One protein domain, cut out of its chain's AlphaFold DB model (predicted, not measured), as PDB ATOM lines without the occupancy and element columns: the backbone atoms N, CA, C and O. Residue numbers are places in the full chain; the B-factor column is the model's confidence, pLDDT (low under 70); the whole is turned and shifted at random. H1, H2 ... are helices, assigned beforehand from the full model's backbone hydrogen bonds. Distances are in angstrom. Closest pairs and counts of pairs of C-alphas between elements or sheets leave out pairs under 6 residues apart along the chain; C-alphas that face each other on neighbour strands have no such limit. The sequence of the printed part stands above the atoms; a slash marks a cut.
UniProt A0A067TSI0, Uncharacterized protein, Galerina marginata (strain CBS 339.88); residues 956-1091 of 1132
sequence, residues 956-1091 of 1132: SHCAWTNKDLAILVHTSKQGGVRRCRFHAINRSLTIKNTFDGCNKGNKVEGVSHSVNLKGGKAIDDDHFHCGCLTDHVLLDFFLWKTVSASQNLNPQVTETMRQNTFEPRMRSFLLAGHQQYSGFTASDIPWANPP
ATOM      1  N   SER A 956     174.278 163.913 122.232       86.56
ATOM      2  CA  SER A 956     173.710 163.022 121.202       86.56
ATOM      3  C   SER A 956     173.938 163.480 119.754       86.56
ATOM      4  O   SER A 956     173.946 162.643 118.850       86.56
ATOM      5  N   HIS A 957     174.198 164.773 119.539       84.19
ATOM      6  CA  HIS A 957     174.531 165.352 118.238       84.19
ATOM      7  C   HIS A 957     175.838 164.811 117.634       84.19
ATOM      8  O   HIS A 957     175.952 164.751 116.414       84.19
ATOM      9  N   CYS A 958     176.789 164.308 118.437       89.38
ATOM     10  CA  CYS A 958     178.063 163.771 117.930       89.38
ATOM     11  C   CYS A 958     177.920 162.581 116.953       89.38
ATOM     12  O   CYS A 958     178.895 162.206 116.311       89.38
ATOM     13  N   ALA A 959     176.723 161.994 116.823       87.69
ATOM     14  CA  ALA A 959     176.406 160.968 115.828       87.69
ATOM     15  C   ALA A 959     175.831 161.502 114.501       87.69
ATOM     16  O   ALA A 959     175.557 160.699 113.613       87.69
ATOM     17  N   TRP A 960     175.617 162.816 114.363       87.50
ATOM     18  CA  TRP A 960     175.131 163.439 113.124       87.50
ATOM     19  C   TRP A 960     175.738 164.807 112.790       87.50
ATOM     20  O   TRP A 960     175.565 165.246 111.665       87.50
ATOM     21  N   THR A 961     176.464 165.489 113.683       86.62
ATOM     22  CA  THR A 961     177.058 166.807 113.369       86.62
ATOM     23  C   THR A 961     178.146 166.719 112.292       86.62
ATOM     24  O   THR A 961     178.175 167.540 111.381       86.62
ATOM     25  N   ASN A 962     179.034 165.722 112.372       90.81
ATOM     26  CA  ASN A 962     180.148 165.516 111.440       90.81
ATOM     27  C   ASN A 962     180.597 164.033 111.451       90.81
ATOM     28  O   ASN A 962     180.578 163.396 112.509       90.81
ATOM     29  N   LYS A 963     180.985 163.480 110.285       92.31
ATOM     30  CA  LYS A 963     181.345 162.054 110.134       92.31
ATOM     31  C   LYS A 963     182.625 161.704 110.900       92.31
ATOM     32  O   LYS A 963     182.678 160.674 111.572       92.31
ATOM     33  N   ASP A 964     183.627 162.569 110.835       92.88
ATOM     34  CA  ASP A 964     184.937 162.372 111.451       92.88
ATOM     35  C   ASP A 964     184.868 162.506 112.975       92.88
ATOM     36  O   ASP A 964     185.419 161.657 113.671       92.88
ATOM     37  N   LEU A 965     184.055 163.430 113.506       93.56
ATOM     38  CA  LEU A 965     183.696 163.483 114.930       93.56
ATOM     39  C   LEU A 965     183.080 162.154 115.404       93.56
ATOM     40  O   LEU A 965     183.478 161.606 116.436       93.56
ATOM     41  N   ALA A 966     182.133 161.600 114.640       93.56
ATOM     42  CA  ALA A 966     181.500 160.328 114.979       93.56
ATOM     43  C   ALA A 966     182.503 159.152 114.951       93.56
ATOM     44  O   ALA A 966     182.421 158.249 115.787       93.56
ATOM     45  N   ILE A 967     183.497 159.174 114.055       94.44
ATOM     46  CA  ILE A 967     184.609 158.206 114.018       94.44
ATOM     47  C   ILE A 967     185.595 158.433 115.185       94.44
ATOM     48  O   ILE A 967     186.044 157.473 115.825       94.44
ATOM     49  N   LEU A 968     185.906 159.686 115.520       94.62
ATOM     50  CA  LEU A 968     186.799 160.082 116.609       94.62
ATOM     51  C   LEU A 968     186.247 159.641 117.972       94.62
ATOM     52  O   LEU A 968     186.986 159.080 118.782       94.62
ATOM     53  N   VAL A 969     184.937 159.770 118.203       94.69
ATOM     54  CA  VAL A 969     184.252 159.251 119.405       94.69
ATOM     55  C   VAL A 969     184.488 157.744 119.616       94.69
ATOM     56  O   VAL A 969     184.633 157.292 120.752       94.69
ATOM     57  N   HIS A 970     184.637 156.964 118.541       94.06
ATOM     58  CA  HIS A 970     184.966 155.532 118.593       94.06
ATOM     59  C   HIS A 970     186.478 155.234 118.742       94.06
ATOM     60  O   HIS A 970     186.881 154.066 118.821       94.06
ATOM     61  N   THR A 971     187.335 156.260 118.789       93.06
ATOM     62  CA  THR A 971     188.805 156.156 118.794       93.06
ATOM     63  C   THR A 971     189.376 156.170 120.214       93.06
ATOM     64  O   THR A 971     189.469 157.209 120.877       93.06
ATOM     65  N   SER A 972     189.803 154.995 120.692       88.75
ATOM     66  CA  SER A 972     190.308 154.822 122.062       88.75
ATOM     67  C   SER A 972     191.680 155.477 122.315       88.75
ATOM     68  O   SER A 972     192.525 155.538 121.425       88.75
ATOM     69  N   LYS A 973     191.937 155.897 123.569       85.12
ATOM     70  CA  LYS A 973     193.197 156.545 124.023       85.12
ATOM     71  C   LYS A 973     194.471 155.732 123.732       85.12
ATOM     72  O   LYS A 973     195.562 156.286 123.694       85.12
ATOM     73  N   GLN A 974     194.357 154.414 123.574       76.56
ATOM     74  CA  GLN A 974     195.492 153.515 123.369       76.56
ATOM     75  C   GLN A 974     195.709 153.276 121.871       76.56
ATOM     76  O   GLN A 974     195.102 152.371 121.302       76.56
ATOM     77  N   GLY A 975     196.579 154.084 121.255       71.00
ATOM     78  CA  GLY A 975     197.101 153.855 119.901       71.00
ATOM     79  C   GLY A 975     196.078 153.992 118.771       71.00
ATOM     80  O   GLY A 975     196.067 153.160 117.872       71.00
ATOM     81  N   GLY A 976     195.168 154.972 118.842       84.38
ATOM     82  CA  GLY A 976     194.232 155.280 117.748       84.38
ATOM     83  C   GLY A 976     193.220 154.173 117.414       84.38
ATOM     84  O   GLY A 976     192.564 154.218 116.373       84.38
ATOM     85  N   VAL A 977     193.070 153.152 118.268       90.50
ATOM     86  CA  VAL A 977     192.281 151.961 117.924       90.50
ATOM     87  C   VAL A 977     190.779 152.277 117.949       90.50
ATOM     88  O   VAL A 977     190.151 152.206 119.012       90.50
ATOM     89  N   ARG A 978     190.226 152.598 116.767       92.44
ATOM     90  CA  ARG A 978     188.788 152.697 116.422       92.44
ATOM     91  C   ARG A 978     188.059 151.370 116.665       92.44
ATOM     92  O   ARG A 978     188.483 150.350 116.121       92.44
ATOM     93  N   ARG A 979     186.979 151.348 117.459       89.12
ATOM     94  CA  ARG A 979     186.173 150.136 117.759       89.12
ATOM     95  C   ARG A 979     184.690 150.476 117.859       89.12
ATOM     96  O   ARG A 979     184.363 151.527 118.388       89.12
ATOM     97  N   CYS A 980     183.808 149.579 117.416       88.81
ATOM     98  CA  CYS A 980     182.359 149.772 117.518       88.81
ATOM     99  C   CYS A 980     181.861 149.762 118.975       88.81
ATOM    100  O   CYS A 980     182.574 149.313 119.885       88.81
ATOM    101  N   ARG A 981     180.611 150.207 119.184       85.12
ATOM    102  CA  ARG A 981     179.989 150.296 120.514       85.12
ATOM    103  C   ARG A 981     180.093 148.992 121.310       85.12
ATOM    104  O   ARG A 981     180.554 148.997 122.451       85.12
ATOM    105  N   PHE A 982     179.755 147.865 120.685       81.50
ATOM    106  CA  PHE A 982     179.844 146.544 121.311       81.50
ATOM    107  C   PHE A 982     181.288 146.171 121.695       81.50
ATOM    108  O   PHE A 982     181.543 145.802 122.842       81.50
ATOM    109  N   HIS A 983     182.254 146.284 120.776       82.88
ATOM    110  CA  HIS A 983     183.621 145.775 120.971       82.88
ATOM    111  C   HIS A 983     184.489 146.571 121.954       82.88
ATOM    112  O   HIS A 983     185.491 146.037 122.439       82.88
ATOM    113  N   ALA A 984     184.155 147.829 122.265       83.44
ATOM    114  CA  ALA A 984     184.855 148.553 123.335       83.44
ATOM    115  C   ALA A 984     184.227 148.342 124.727       83.44
ATOM    116  O   ALA A 984     184.969 148.382 125.708       83.44
ATOM    117  N   ILE A 985     182.919 148.055 124.814       77.00
ATOM    118  CA  ILE A 985     182.250 147.638 126.062       77.00
ATOM    119  C   ILE A 985     182.679 146.208 126.423       77.00
ATOM    120  O   ILE A 985     183.257 145.967 127.481       77.00
ATOM    121  N   ASN A 986     182.491 145.262 125.501       72.38
ATOM    122  CA  ASN A 986     182.741 143.830 125.686       72.38
ATOM    123  C   ASN A 986     184.237 143.458 125.545       72.38
ATOM    124  O   ASN A 986     184.609 142.464 124.928       72.38
ATOM    125  N   ARG A 987     185.133 144.285 126.107       69.00
ATOM    126  CA  ARG A 987     186.592 144.248 125.884       69.00
ATOM    127  C   ARG A 987     187.315 143.042 126.518       69.00
ATOM    128  O   ARG A 987     188.485 142.816 126.186       69.00
ATOM    129  N   SER A 988     186.683 142.300 127.431       62.88
ATOM    130  CA  SER A 988     187.332 141.218 128.186       62.88
ATOM    131  C   SER A 988     187.750 140.044 127.288       62.88
ATOM    132  O   SER A 988     187.059 139.674 126.340       62.88
ATOM    133  N   LEU A 989     188.910 139.445 127.581       53.12
ATOM    134  CA  LEU A 989     189.483 138.357 126.772       53.12
ATOM    135  C   LEU A 989     188.562 137.129 126.706       53.12
ATOM    136  O   LEU A 989     188.465 136.493 125.661       53.12
ATOM    137  N   THR A 990     187.836 136.848 127.790       55.50
ATOM    138  CA  THR A 990     186.838 135.776 127.868       55.50
ATOM    139  C   THR A 990     185.732 135.951 126.830       55.50
ATOM    140  O   THR A 990     185.367 134.990 126.164       55.50
ATOM    141  N   ILE A 991     185.232 137.181 126.653       55.72
ATOM    142  CA  ILE A 991     184.120 137.483 125.742       55.72
ATOM    143  C   ILE A 991     184.603 137.512 124.282       55.72
ATOM    144  O   ILE A 991     183.923 136.980 123.407       55.72
ATOM    145  N   LYS A 992     185.820 138.003 124.007       54.84
ATOM    146  CA  LYS A 992     186.432 137.916 122.664       54.84
ATOM    147  C   LYS A 992     186.530 136.486 122.137       54.84
ATOM    148  O   LYS A 992     186.285 136.246 120.959       54.84
ATOM    149  N   ASN A 993     186.854 135.521 122.998       55.97
ATOM    150  CA  ASN A 993     186.926 134.120 122.582       55.97
ATOM    151  C   ASN A 993     185.561 133.572 122.129       55.97
ATOM    152  O   ASN A 993     185.526 132.739 121.224       55.97
ATOM    153  N   THR A 994     184.466 134.070 122.710       55.38
ATOM    154  CA  THR A 994     183.088 133.697 122.358       55.38
ATOM    155  C   THR A 994     182.601 134.390 121.081       55.38
ATOM    156  O   THR A 994     182.053 133.723 120.209       55.38
ATOM    157  N   PHE A 995     182.816 135.706 120.942       54.69
ATOM    158  CA  PHE A 995     182.190 136.510 119.876       54.69
ATOM    159  C   PHE A 995     183.107 136.871 118.694       54.69
ATOM    160  O   PHE A 995     182.586 137.154 117.621       54.69
ATOM    161  N   ASP A 996     184.439 136.815 118.833       52.44
ATOM    162  CA  ASP A 996     185.389 137.134 117.744       52.44
ATOM    163  C   ASP A 996     185.987 135.877 117.072       52.44
ATOM    164  O   ASP A 996     186.829 135.980 116.181       52.44
ATOM    165  N   GLY A 997     185.590 134.667 117.490       49.03
ATOM    166  CA  GLY A 997     186.022 133.414 116.849       49.03
ATOM    167  C   GLY A 997     187.505 133.081 117.033       49.03
ATOM    168  O   GLY A 997     188.123 132.457 116.172       49.03
ATOM    169  N   CYS A 998     188.108 133.498 118.153       45.00
ATOM    170  CA  CYS A 998     189.541 133.296 118.414       45.00
ATOM    171  C   CYS A 998     189.947 131.807 118.550       45.00
ATOM    172  O   CYS A 998     191.130 131.474 118.446       45.00
ATOM    173  N   ASN A 999     188.979 130.901 118.724       50.44
ATOM    174  CA  ASN A 999     189.183 129.457 118.626       50.44
ATOM    175  C   ASN A 999     189.240 129.022 117.151       50.44
ATOM    176  O   ASN A 999     188.217 128.924 116.477       50.44
ATOM    177  N   LYS A1000     190.465 128.723 116.693       48.38
ATOM    178  CA  LYS A1000     190.962 128.584 115.302       48.38
ATOM    179  C   LYS A1000     190.136 127.798 114.260       48.38
ATOM    180  O   LYS A1000     190.521 127.828 113.096       48.38
ATOM    181  N   GLY A1001     189.074 127.086 114.637       48.47
ATOM    182  CA  GLY A1001     188.186 126.384 113.699       48.47
ATOM    183  C   GLY A1001     187.114 127.293 113.092       48.47
ATOM    184  O   GLY A1001     186.978 127.355 111.875       48.47
ATOM    185  N   ASN A1002     186.407 128.056 113.934       41.62
ATOM    186  CA  ASN A1002     185.278 128.885 113.512       41.62
ATOM    187  C   ASN A1002     185.653 130.368 113.587       41.62
ATOM    188  O   ASN A1002     185.420 131.028 114.604       41.62
ATOM    189  N   LYS A1003     186.185 130.914 112.484       48.00
ATOM    190  CA  LYS A1003     186.155 132.369 112.267       48.00
ATOM    191  C   LYS A1003     184.703 132.832 112.380       48.00
ATOM    192  O   LYS A1003     183.822 132.226 111.776       48.00
ATOM    193  N   VAL A1004     184.445 133.893 113.140       45.22
ATOM    194  CA  VAL A1004     183.081 134.402 113.298       45.22
ATOM    195  C   VAL A1004     182.641 135.135 112.032       45.22
ATOM    196  O   VAL A1004     182.987 136.289 111.795       45.22
ATOM    197  N   GLU A1005     181.837 134.435 111.235       47.22
ATOM    198  CA  GLU A1005     180.989 135.003 110.188       47.22
ATOM    199  C   GLU A1005     180.149 136.145 110.788       47.22
ATOM    200  O   GLU A1005     179.338 135.921 111.689       47.22
ATOM    201  N   GLY A1006     180.393 137.379 110.339       47.94
ATOM    202  CA  GLY A1006     179.721 138.582 110.848       47.94
ATOM    203  C   GLY A1006     180.613 139.824 110.936       47.94
ATOM    204  O   GLY A1006     180.104 140.933 110.817       47.94
ATOM    205  N   VAL A1007     181.934 139.662 111.072       57.66
ATOM    206  CA  VAL A1007     182.912 140.736 110.808       57.66
ATOM    207  C   VAL A1007     183.580 140.479 109.464       57.66
ATOM    208  O   VAL A1007     184.202 139.437 109.258       57.66
ATOM    209  N   SER A1008     183.404 141.404 108.518       61.41
ATOM    210  CA  SER A1008     183.854 141.233 107.131       61.41
ATOM    211  C   SER A1008     185.362 141.417 106.956       61.41
ATOM    212  O   SER A1008     185.913 140.908 105.982       61.41
ATOM    213  N   HIS A1009     186.045 142.065 107.908       73.88
ATOM    214  CA  HIS A1009     187.505 142.149 107.924       73.88
ATOM    215  C   HIS A1009     188.138 141.660 109.243       73.88
ATOM    216  O   HIS A1009     187.474 141.462 110.260       73.88
ATOM    217  N   SER A1010     189.449 141.402 109.214       75.81
ATOM    218  CA  SER A1010     190.202 140.793 110.308       75.81
ATOM    219  C   SER A1010     190.389 141.740 111.504       75.81
ATOM    220  O   SER A1010     190.754 142.906 111.367       75.81
ATOM    221  N   VAL A1011     190.151 141.214 112.710       79.44
ATOM    222  CA  VAL A1011     190.219 141.966 113.971       79.44
ATOM    223  C   VAL A1011     191.676 142.327 114.307       79.44
ATOM    224  O   VAL A1011     192.465 141.473 114.712       79.44
ATOM    225  N   ASN A1012     192.030 143.609 114.198       81.50
ATOM    226  CA  ASN A1012     193.378 144.137 114.426       81.50
ATOM    227  C   ASN A1012     193.419 145.158 115.579       81.50
ATOM    228  O   ASN A1012     193.753 146.330 115.418       81.50
ATOM    229  N   LEU A1013     193.131 144.713 116.802       81.75
ATOM    230  CA  LEU A1013     193.099 145.592 117.983       81.75
ATOM    231  C   LEU A1013     194.490 146.049 118.486       81.75
ATOM    232  O   LEU A1013     194.572 146.584 119.593       81.75
ATOM    233  N   LYS A1014     195.568 145.813 117.721       80.00
ATOM    234  CA  LYS A1014     196.964 146.111 118.097       80.00
ATOM    235  C   LYS A1014     197.480 147.482 117.628       80.00
ATOM    236  O   LYS A1014     198.574 147.849 118.031       80.00
ATOM    237  N   GLY A1015     196.726 148.227 116.810       67.69
ATOM    238  CA  GLY A1015     196.999 149.646 116.499       67.69
ATOM    239  C   GLY A1015     198.297 149.960 115.737       67.69
ATOM    240  O   GLY A1015     198.701 151.114 115.697       67.69
ATOM    241  N   GLY A1016     198.968 148.954 115.161       70.06
ATOM    242  CA  GLY A1016     200.274 149.099 114.489       70.06
ATOM    243  C   GLY A1016     200.292 148.758 112.993       70.06
ATOM    244  O   GLY A1016     201.361 148.650 112.405       70.06
ATOM    245  N   LYS A1017     199.126 148.546 112.377       72.50
ATOM    246  CA  LYS A1017     198.953 148.406 110.920       72.50
ATOM    247  C   LYS A1017     197.817 149.345 110.529       72.50
ATOM    248  O   LYS A1017     196.858 149.441 111.296       72.50
ATOM    249  N   ALA A1018     197.913 149.975 109.358       67.62
ATOM    250  CA  ALA A1018     196.788 150.682 108.758       67.62
ATOM    251  C   ALA A1018     195.525 149.803 108.781       67.62
ATOM    252  O   ALA A1018     195.601 148.578 108.595       67.62
ATOM    253  N   ILE A1019     194.392 150.443 109.060       75.00
ATOM    254  CA  ILE A1019     193.076 149.851 108.845       75.00
ATOM    255  C   ILE A1019     192.795 149.893 107.344       75.00
ATOM    256  O   ILE A1019     193.270 150.791 106.656       75.00
ATOM    257  N   ASP A1020     192.015 148.940 106.862       78.50
ATOM    258  CA  ASP A1020     191.348 149.061 105.572       78.50
ATOM    259  C   ASP A1020     190.277 150.165 105.749       78.50
ATOM    260  O   ASP A1020     189.544 150.130 106.743       78.50
ATOM    261  N   ASP A1021     190.231 151.175 104.871       80.94
ATOM    262  CA  ASP A1021     189.571 152.471 105.153       80.94
ATOM    263  C   ASP A1021     188.066 152.361 105.483       80.94
ATOM    264  O   ASP A1021     187.540 153.095 106.326       80.94
ATOM    265  N   ASP A1022     187.387 151.381 104.884       90.38
ATOM    266  CA  ASP A1022     185.967 151.089 105.101       90.38
ATOM    267  C   ASP A1022     185.665 150.380 106.435       90.38
ATOM    268  O   ASP A1022     184.498 150.138 106.753       90.38
ATOM    269  N   HIS A1023     186.674 150.055 107.255       90.12
ATOM    270  CA  HIS A1023     186.525 149.255 108.477       90.12
ATOM    271  C   HIS A1023     187.082 149.924 109.737       90.12
ATOM    272  O   HIS A1023     187.975 150.769 109.725       90.12
ATOM    273  N   PHE A1024     186.592 149.468 110.890       91.44
ATOM    274  CA  PHE A1024     187.215 149.725 112.189       91.44
ATOM    275  C   PHE A1024     188.183 148.593 112.566       91.44
ATOM    276  O   PHE A1024     188.075 147.464 112.090       91.44
ATOM    277  N   HIS A1025     189.095 148.845 113.515       89.50
ATOM    278  CA  HIS A1025     190.072 147.846 113.982       89.50
ATOM    279  C   HIS A1025     189.425 146.585 114.595       89.50
ATOM    280  O   HIS A1025     190.105 145.585 114.820       89.50
ATOM    281  N   CYS A1026     188.127 146.624 114.905       86.06
ATOM    282  CA  CYS A1026     187.336 145.479 115.352       86.06
ATOM    283  C   CYS A1026     186.699 144.658 114.210       86.06
ATOM    284  O   CYS A1026     185.886 143.788 114.492       86.06
ATOM    285  N   GLY A1027     187.038 144.920 112.941       85.19
ATOM    286  CA  GLY A1027     186.556 144.154 111.781       85.19
ATOM    287  C   GLY A1027     185.135 144.494 111.308       85.19
ATOM    288  O   GLY A1027     184.677 143.953 110.302       85.19
ATOM    289  N   CYS A1028     184.436 145.394 112.008       87.00
ATOM    290  CA  CYS A1028     183.135 145.933 111.603       87.00
ATOM    291  C   CYS A1028     183.297 146.991 110.501       87.00
ATOM    292  O   CYS A1028     184.252 147.769 110.539       87.00
ATOM    293  N   LEU A1029     182.341 147.054 109.570       89.19
ATOM    294  CA  LEU A1029     182.268 148.092 108.538       89.19
ATOM    295  C   LEU A1029     181.964 149.459 109.179       89.19
ATOM    296  O   LEU A1029     181.003 149.577 109.941       89.19
ATOM    297  N   THR A1030     182.746 150.488 108.855       91.88
ATOM    298  CA  THR A1030     182.621 151.859 109.375       91.88
ATOM    299  C   THR A1030     181.201 152.395 109.207       91.88
ATOM    300  O   THR A1030     180.602 152.862 110.173       91.88
ATOM    301  N   ASP A1031     180.618 152.256 108.015       90.62
ATOM    302  CA  ASP A1031     179.272 152.759 107.720       90.62
ATOM    303  C   ASP A1031     178.173 152.053 108.547       90.62
ATOM    304  O   ASP A1031     177.221 152.702 108.979       90.62
ATOM    305  N   HIS A1032     178.325 150.761 108.875       89.81
ATOM    306  CA  HIS A1032     177.405 150.067 109.796       89.81
ATOM    307  C   HIS A1032     177.575 150.534 111.239       89.81
ATOM    308  O   HIS A1032     176.583 150.694 111.942       89.81
ATOM    309  N   VAL A1033     178.807 150.784 111.691       90.44
ATOM    310  CA  VAL A1033     179.058 151.279 113.055       90.44
ATOM    311  C   VAL A1033     178.509 152.693 113.239       90.44
ATOM    312  O   VAL A1033     177.900 152.981 114.268       90.44
ATOM    313  N   LEU A1034     178.671 153.563 112.241       92.38
ATOM    314  CA  LEU A1034     178.109 154.912 112.266       92.38
ATOM    315  C   LEU A1034     176.575 154.897 112.211       92.38
ATOM    316  O   LEU A1034     175.944 155.687 112.911       92.38
ATOM    317  N   LEU A1035     175.967 153.967 111.465       89.62
ATOM    318  CA  LEU A1035     174.512 153.804 111.434       89.62
ATOM    319  C   LEU A1035     173.948 153.211 112.746       89.62
ATOM    320  O   LEU A1035     172.957 153.737 113.253       89.62
ATOM    321  N   ASP A1036     174.593 152.200 113.352       87.56
ATOM    322  CA  ASP A1036     174.265 151.688 114.705       87.56
ATOM    323  C   ASP A1036     174.327 152.824 115.736       87.56
ATOM    324  O   ASP A1036     173.408 152.988 116.536       87.56
ATOM    325  N   PHE A1037     175.373 153.656 115.673       89.44
ATOM    326  CA  PHE A1037     175.580 154.787 116.576       89.44
ATOM    327  C   PHE A1037     174.538 155.901 116.389       89.44
ATOM    328  O   PHE A1037     173.960 156.360 117.376       89.44
ATOM    329  N   PHE A1038     174.242 156.293 115.145       88.75
ATOM    330  CA  PHE A1038     173.206 157.279 114.815       88.75
ATOM    331  C   PHE A1038     171.820 156.830 115.280       88.75
ATOM    332  O   PHE A1038     171.139 157.577 115.987       88.75
ATOM    333  N   LEU A1039     171.415 155.600 114.949       84.31
ATOM    334  CA  LEU A1039     170.136 155.039 115.387       84.31
ATOM    335  C   LEU A1039     170.082 154.923 116.916       84.31
ATOM    336  O   LEU A1039     169.105 155.342 117.534       84.31
ATOM    337  N   TRP A1040     171.150 154.439 117.556       82.81
ATOM    338  CA  TRP A1040     171.217 154.320 119.013       82.81
ATOM    339  C   TRP A1040     171.090 155.672 119.734       82.81
ATOM    340  O   TRP A1040     170.347 155.761 120.717       82.81
ATOM    341  N   LYS A1041     171.765 156.722 119.243       84.81
ATOM    342  CA  LYS A1041     171.663 158.091 119.775       84.81
ATOM    343  C   LYS A1041     170.282 158.701 119.553       84.81
ATOM    344  O   LYS A1041     169.690 159.212 120.501       84.81
ATOM    345  N   THR A1042     169.769 158.652 118.326       76.00
ATOM    346  CA  THR A1042     168.516 159.329 117.952       76.00
ATOM    347  C   THR A1042     167.290 158.672 118.582       76.00
ATOM    348  O   THR A1042     166.490 159.369 119.203       76.00
ATOM    349  N   VAL A1043     167.176 157.339 118.528       67.88
ATOM    350  CA  VAL A1043     166.069 156.594 119.157       67.88
ATOM    351  C   VAL A1043     166.083 156.771 120.679       67.88
ATOM    352  O   VAL A1043     165.050 157.056 121.282       67.88
ATOM    353  N   SER A1044     167.261 156.717 121.314       60.50
ATOM    354  CA  SER A1044     167.360 156.932 122.765       60.50
ATOM    355  C   SER A1044     167.073 158.375 123.209       60.50
ATOM    356  O   SER A1044     166.869 158.592 124.405       60.50
ATOM    357  N   ALA A1045     167.084 159.348 122.292       53.66
ATOM    358  CA  ALA A1045     166.698 160.732 122.561       53.66
ATOM    359  C   ALA A1045     165.188 160.969 122.347       53.66
ATOM    360  O   ALA A1045     164.581 161.730 123.104       53.66
ATOM    361  N   SER A1046     164.575 160.302 121.359       51.50
ATOM    362  CA  SER A1046     163.156 160.470 121.014       51.50
ATOM    363  C   SER A1046     162.187 159.685 121.908       51.50
ATOM    364  O   SER A1046     161.082 160.161 122.152       51.50
ATOM    365  N   GLN A1047     162.588 158.538 122.468       53.59
ATOM    366  CA  GLN A1047     161.748 157.680 123.330       53.59
ATOM    367  C   GLN A1047     161.450 158.251 124.742       53.59
ATOM    368  O   GLN A1047     161.207 157.508 125.689       53.59
ATOM    369  N   ASN A1048     161.437 159.574 124.923       46.84
ATOM    370  CA  ASN A1048     161.230 160.226 126.226       46.84
ATOM    371  C   ASN A1048     159.786 160.169 126.778       46.84
ATOM    372  O   ASN A1048     159.565 160.622 127.896       46.84
ATOM    373  N   LEU A1049     158.815 159.634 126.025       48.09
ATOM    374  CA  LEU A1049     157.392 159.609 126.409       48.09
ATOM    375  C   LEU A1049     156.849 158.230 126.821       48.09
ATOM    376  O   LEU A1049     155.767 158.168 127.397       48.09
ATOM    377  N   ASN A1050     157.574 157.131 126.582       39.50
ATOM    378  CA  ASN A1050     157.193 155.811 127.099       39.50
ATOM    379  C   ASN A1050     158.420 155.071 127.672       39.50
ATOM    380  O   ASN A1050     159.071 154.306 126.957       39.50
ATOM    381  N   PRO A1051     158.756 155.292 128.958       42.38
ATOM    382  CA  PRO A1051     159.967 154.754 129.578       42.38
ATOM    383  C   PRO A1051     159.924 153.242 129.859       42.38
ATOM    384  O   PRO A1051     160.909 152.709 130.365       42.38
ATOM    385  N   GLN A1052     158.821 152.540 129.560       42.19
ATOM    386  CA  GLN A1052     158.760 151.080 129.712       42.19
ATOM    387  C   GLN A1052     159.333 150.334 128.499       42.19
ATOM    388  O   GLN A1052     159.880 149.242 128.659       42.19
ATOM    389  N   VAL A1053     159.294 150.930 127.299       41.12
ATOM    390  CA  VAL A1053     159.868 150.332 126.080       41.12
ATOM    391  C   VAL A1053     161.381 150.561 126.052       41.12
ATOM    392  O   VAL A1053     161.922 151.341 125.272       41.12
ATOM    393  N   THR A1054     162.087 149.844 126.927       37.88
ATOM    394  CA  THR A1054     163.558 149.804 126.976       37.88
ATOM    395  C   THR A1054     164.176 148.944 125.863       37.88
ATOM    396  O   THR A1054     165.402 148.788 125.826       37.88
ATOM    397  N   GLU A1055     163.362 148.470 124.903       35.84
ATOM    398  CA  GLU A1055     163.780 147.904 123.611       35.84
ATOM    399  C   GLU A1055     164.566 148.934 122.788       35.84
ATOM    400  O   GLU A1055     164.090 149.624 121.888       35.84
ATOM    401  N   THR A1056     165.834 149.032 123.147       38.75
ATOM    402  CA  THR A1056     166.824 149.926 122.581       38.75
ATOM    403  C   THR A1056     168.060 149.113 122.263       38.75
ATOM    404  O   THR A1056     168.420 148.171 122.971       38.75
ATOM    405  N   MET A1057     168.837 149.559 121.281       41.44
ATOM    406  CA  MET A1057     170.155 148.976 121.009       41.44
ATOM    407  C   MET A1057     171.199 149.275 122.117       41.44
ATOM    408  O   MET A1057     172.398 149.070 121.904       41.44
ATOM    409  N   ARG A1058     170.776 149.754 123.305       46.00
ATOM    410  CA  ARG A1058     171.637 150.053 124.464       46.00
ATOM    411  C   ARG A1058     172.344 148.811 124.995       46.00
ATOM    412  O   ARG A1058     173.524 148.924 125.328       46.00
ATOM    413  N   GLN A1059     171.664 147.666 125.049       50.47
ATOM    414  CA  GLN A1059     172.160 146.448 125.701       50.47
ATOM    415  C   GLN A1059     172.606 145.359 124.703       50.47
ATOM    416  O   GLN A1059     172.449 145.489 123.485       50.47
ATOM    417  N   ASN A1060     173.210 144.286 125.224       50.25
ATOM    418  CA  ASN A1060     173.799 143.180 124.451       50.25
ATOM    419  C   ASN A1060     172.757 142.233 123.800       50.25
ATOM    420  O   ASN A1060     173.145 141.196 123.271       50.25
ATOM    421  N   THR A1061     171.464 142.580 123.813       54.41
ATOM    422  CA  THR A1061     170.328 141.781 123.304       54.41
ATOM    423  C   THR A1061     170.517 141.298 121.865       54.41
ATOM    424  O   THR A1061     170.169 140.169 121.536       54.41
ATOM    425  N   PHE A1062     171.118 142.139 121.018       59.81
ATOM    426  CA  PHE A1062     171.557 141.767 119.677       59.81
ATOM    427  C   PHE A1062     173.082 141.726 119.606       59.81
ATOM    428  O   PHE A1062     173.754 142.747 119.805       59.81
ATOM    429  N   GLU A1063     173.610 140.548 119.265       65.56
ATOM    430  CA  GLU A1063     175.016 140.336 118.916       65.56
ATOM    431  C   GLU A1063     175.459 141.236 117.743       65.56
ATOM    432  O   GLU A1063     174.627 141.598 116.903       65.56
ATOM    433  N   PRO A1064     176.769 141.521 117.581       63.97
ATOM    434  CA  PRO A1064     177.294 142.255 116.424       63.97
ATOM    435  C   PRO A1064     176.890 141.642 115.083       63.97
ATOM    436  O   PRO A1064     176.655 142.380 114.128       63.97
ATOM    437  N   ARG A1065     176.765 140.306 115.032       67.69
ATOM    438  CA  ARG A1065     176.236 139.548 113.889       67.69
ATOM    439  C   ARG A1065     174.837 140.027 113.505       67.69
ATOM    440  O   ARG A1065     174.628 140.456 112.378       67.69
ATOM    441  N   MET A1066     173.902 139.990 114.458       72.00
ATOM    442  CA  MET A1066     172.503 140.348 114.225       72.00
ATOM    443  C   MET A1066     172.351 141.843 113.927       72.00
ATOM    444  O   MET A1066     171.617 142.206 113.017       72.00
ATOM    445  N   ARG A1067     173.112 142.710 114.612       73.31
ATOM    446  CA  ARG A1067     173.170 144.147 114.294       73.31
ATOM    447  C   ARG A1067     173.640 144.386 112.862       73.31
ATOM    448  O   ARG A1067     172.936 145.031 112.100       73.31
ATOM    449  N   SER A1068     174.788 143.829 112.475       72.81
ATOM    450  CA  SER A1068     175.347 144.018 111.128       72.81
ATOM    451  C   SER A1068     174.454 143.404 110.047       72.81
ATOM    452  O   SER A1068     174.330 143.979 108.974       72.81
ATOM    453  N   PHE A1069     173.768 142.291 110.333       76.56
ATOM    454  CA  PHE A1069     172.759 141.706 109.445       76.56
ATOM    455  C   PHE A1069     171.539 142.622 109.266       76.56
ATOM    456  O   PHE A1069     171.160 142.916 108.134       76.56
ATOM    457  N   LEU A1070     170.959 143.131 110.360       80.75
ATOM    458  CA  LEU A1070     169.828 144.067 110.316       80.75
ATOM    459  C   LEU A1070     170.203 145.384 109.621       80.75
ATOM    460  O   LEU A1070     169.411 145.912 108.846       80.75
ATOM    461  N   LEU A1071     171.418 145.893 109.846       83.50
ATOM    462  CA  LEU A1071     171.936 147.111 109.217       83.50
ATOM    463  C   LEU A1071     172.249 146.900 107.729       83.50
ATOM    464  O   LEU A1071     171.916 147.765 106.925       83.50
ATOM    465  N   ALA A1072     172.810 145.750 107.342       81.19
ATOM    466  CA  ALA A1072     173.011 145.383 105.941       81.19
ATOM    467  C   ALA A1072     171.676 145.204 105.203       81.19
ATOM    468  O   ALA A1072     171.510 145.739 104.111       81.19
ATOM    469  N   GLY A1073     170.698 144.527 105.818       80.50
ATOM    470  CA  GLY A1073     169.342 144.404 105.282       80.50
ATOM    471  C   GLY A1073     168.659 145.766 105.143       80.50
ATOM    472  O   GLY A1073     168.150 146.094 104.075       80.50
ATOM    473  N   HIS A1074     168.719 146.610 106.178       81.44
ATOM    474  CA  HIS A1074     168.206 147.979 106.123       81.44
ATOM    475  C   HIS A1074     168.866 148.786 104.997       81.44
ATOM    476  O   HIS A1074     168.165 149.417 104.205       81.44
ATOM    477  N   GLN A1075     170.195 148.744 104.883       83.00
ATOM    478  CA  GLN A1075     170.958 149.407 103.824       83.00
ATOM    479  C   GLN A1075     170.569 148.891 102.429       83.00
ATOM    480  O   GLN A1075     170.422 149.694 101.510       83.00
ATOM    481  N   GLN A1076     170.351 147.582 102.275       80.88
ATOM    482  CA  GLN A1076     169.935 146.963 101.016       80.88
ATOM    483  C   GLN A1076     168.508 147.364 100.609       80.88
ATOM    484  O   GLN A1076     168.292 147.702  99.449       80.88
ATOM    485  N   TYR A1077     167.545 147.364 101.538       77.62
ATOM    486  CA  TYR A1077     166.141 147.676 101.233       77.62
ATOM    487  C   TYR A1077     165.838 149.179 101.124       77.62
ATOM    488  O   TYR A1077     164.966 149.568 100.353       77.62
ATOM    489  N   SER A1078     166.523 150.033 101.890       78.38
ATOM    490  CA  SER A1078     166.277 151.489 101.893       78.38
ATOM    491  C   SER A1078     167.268 152.291 101.045       78.38
ATOM    492  O   SER A1078     167.006 153.446 100.707       78.38
ATOM    493  N   GLY A1079     168.441 151.725 100.743       78.44
ATOM    494  CA  GLY A1079     169.579 152.472 100.211       78.44
ATOM    495  C   GLY A1079     170.195 153.474 101.200       78.44
ATOM    496  O   GLY A1079     171.004 154.298 100.772       78.44
ATOM    497  N   PHE A1080     169.814 153.450 102.484       79.88
ATOM    498  CA  PHE A1080     170.325 154.354 103.518       79.88
ATOM    499  C   PHE A1080     171.671 153.868 104.068       79.88
ATOM    500  O   PHE A1080     171.816 152.724 104.499       79.88
ATOM    501  N   THR A1081     172.650 154.762 104.050       87.00
ATOM    502  CA  THR A1081     174.056 154.547 104.418       87.00
ATOM    503  C   THR A1081     174.489 155.593 105.446       87.00
ATOM    504  O   THR A1081     173.760 156.557 105.689       87.00
ATOM    505  N   ALA A1082     175.698 155.498 106.006       86.50
ATOM    506  CA  ALA A1082     176.193 156.588 106.844       86.50
ATOM    507  C   ALA A1082     176.499 157.857 106.029       86.50
ATOM    508  O   ALA A1082     176.606 158.922 106.618       86.50
ATOM    509  N   SER A1083     176.597 157.794 104.693       85.19
ATOM    510  CA  SER A1083     176.705 158.995 103.843       85.19
ATOM    511  C   SER A1083     175.393 159.787 103.715       85.19
ATOM    512  O   SER A1083     175.420 160.955 103.336       85.19
ATOM    513  N   ASP A1084     174.255 159.179 104.071       81.88
ATOM    514  CA  ASP A1084     172.928 159.811 104.048       81.88
ATOM    515  C   ASP A1084     172.531 160.461 105.384       81.88
ATOM    516  O   ASP A1084     171.526 161.175 105.452       81.88
ATOM    517  N   ILE A1085     173.301 160.222 106.452       82.88
ATOM    518  CA  ILE A1085     173.164 160.952 107.716       82.88
ATOM    519  C   ILE A1085     173.439 162.441 107.422       82.88
ATOM    520  O   ILE A1085     174.405 162.753 106.721       82.88
ATOM    521  N   PRO A1086     172.608 163.382 107.906       76.50
ATOM    522  CA  PRO A1086     172.767 164.797 107.593       76.50
ATOM    523  C   PRO A1086     173.912 165.420 108.407       76.50
ATOM    524  O   PRO A1086     173.652 166.115 109.384       76.50
ATOM    525  N   TRP A1087     175.157 165.179 107.974       76.62
ATOM    526  CA  TRP A1087     176.413 165.721 108.523       76.62
ATOM    527  C   TRP A1087     176.529 167.245 108.349       76.62
ATOM    528  O   TRP A1087     177.350 167.743 107.579       76.62
ATOM    529  N   ALA A1088     175.645 167.981 109.015       64.75
ATOM    530  CA  ALA A1088     175.517 169.426 108.940       64.75
ATOM    531  C   ALA A1088     175.165 170.008 110.315       64.75
ATOM    532  O   ALA A1088     174.440 169.394 111.104       64.75
ATOM    533  N   ASN A1089     175.649 171.223 110.573       55.03
ATOM    534  CA  ASN A1089     175.278 172.027 111.729       55.03
ATOM    535  C   ASN A1089     174.791 173.407 111.237       55.03
ATOM    536  O   ASN A1089     175.578 174.100 110.593       55.03
ATOM    537  N   PRO A1090     173.531 173.818 111.483       61.56
ATOM    538  CA  PRO A1090     172.456 173.047 112.114       61.56
ATOM    539  C   PRO A1090     172.077 171.788 111.308       61.56
ATOM    540  O   PRO A1090     172.336 171.726 110.101       61.56
ATOM    541  N   PRO A1091     171.442 170.786 111.944       62.72
ATOM    542  CA  PRO A1091     170.951 169.614 111.232       62.72
ATOM    543  C   PRO A1091     169.911 170.021 110.187       62.72
ATOM    544  O   PRO A1091     169.114 170.941 110.398       62.72
TER     545      PRO A1091
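Overview. This is residues 956 to 1091 of the 1132 residues of an uncharacterized protein of Galerina marginata (strain CBS 339.88) (UniProt A0A067TSI0). One long helix, H5, runs through a compact body made largely of loops; H1 packs on one side of it, H6 crosses its first part on the other, and H4 lies far out. The 136 printed residues have six named helices, H1 to H6, and no named strand: all helix, with 55 residues in them. The radius of gyration of the C-alphas is 15.3 A, the spans 46 by 33 by 31 A.

Arrangement. Start at H5, residues 1030 to 1046: with residues 1032 to 1036 alone it touches H6, residues 1064 to 1078, about perpendicular at 88 degrees; the closest C-alphas, His 1032 and Leu 1071, are 6.2 A apart. H1, residues 956 to 959, touches H5, closest C-alphas Ala 959 and Phe 1038, 5.0 A. It also touches H2, residues 963 to 969, closest C-alphas Ala 959 and Ala 966, 5.2 A. H3, residues 981 to 985, and H5 are close but not clearly touching, closest C-alphas Arg 981 and Phe 1037, 7.4 A. H4, residues 989 to 995, touches no helix. Every O i to N i+4 pair is within hydrogen-bond range in H2, H3, H5 and H6; H4 has 2 of 3, and H1 is too short.

Along the chain. Find C-alpha 1030 at (182.621, 151.859, 109.375); H5 runs 24.3 A to C-alpha 1046 at (163.156, 160.470, 121.014). H6 runs 20.4 A.

Size, cuts and confidence. The printed part has no cut. The links H2 to H3, H4 to H5 and H5 to H6 are long. Residues 1048 to 1053 stand free. pLDDT is under 70 at 51 residues, among them 987 to 1008 and 1043 to 1065.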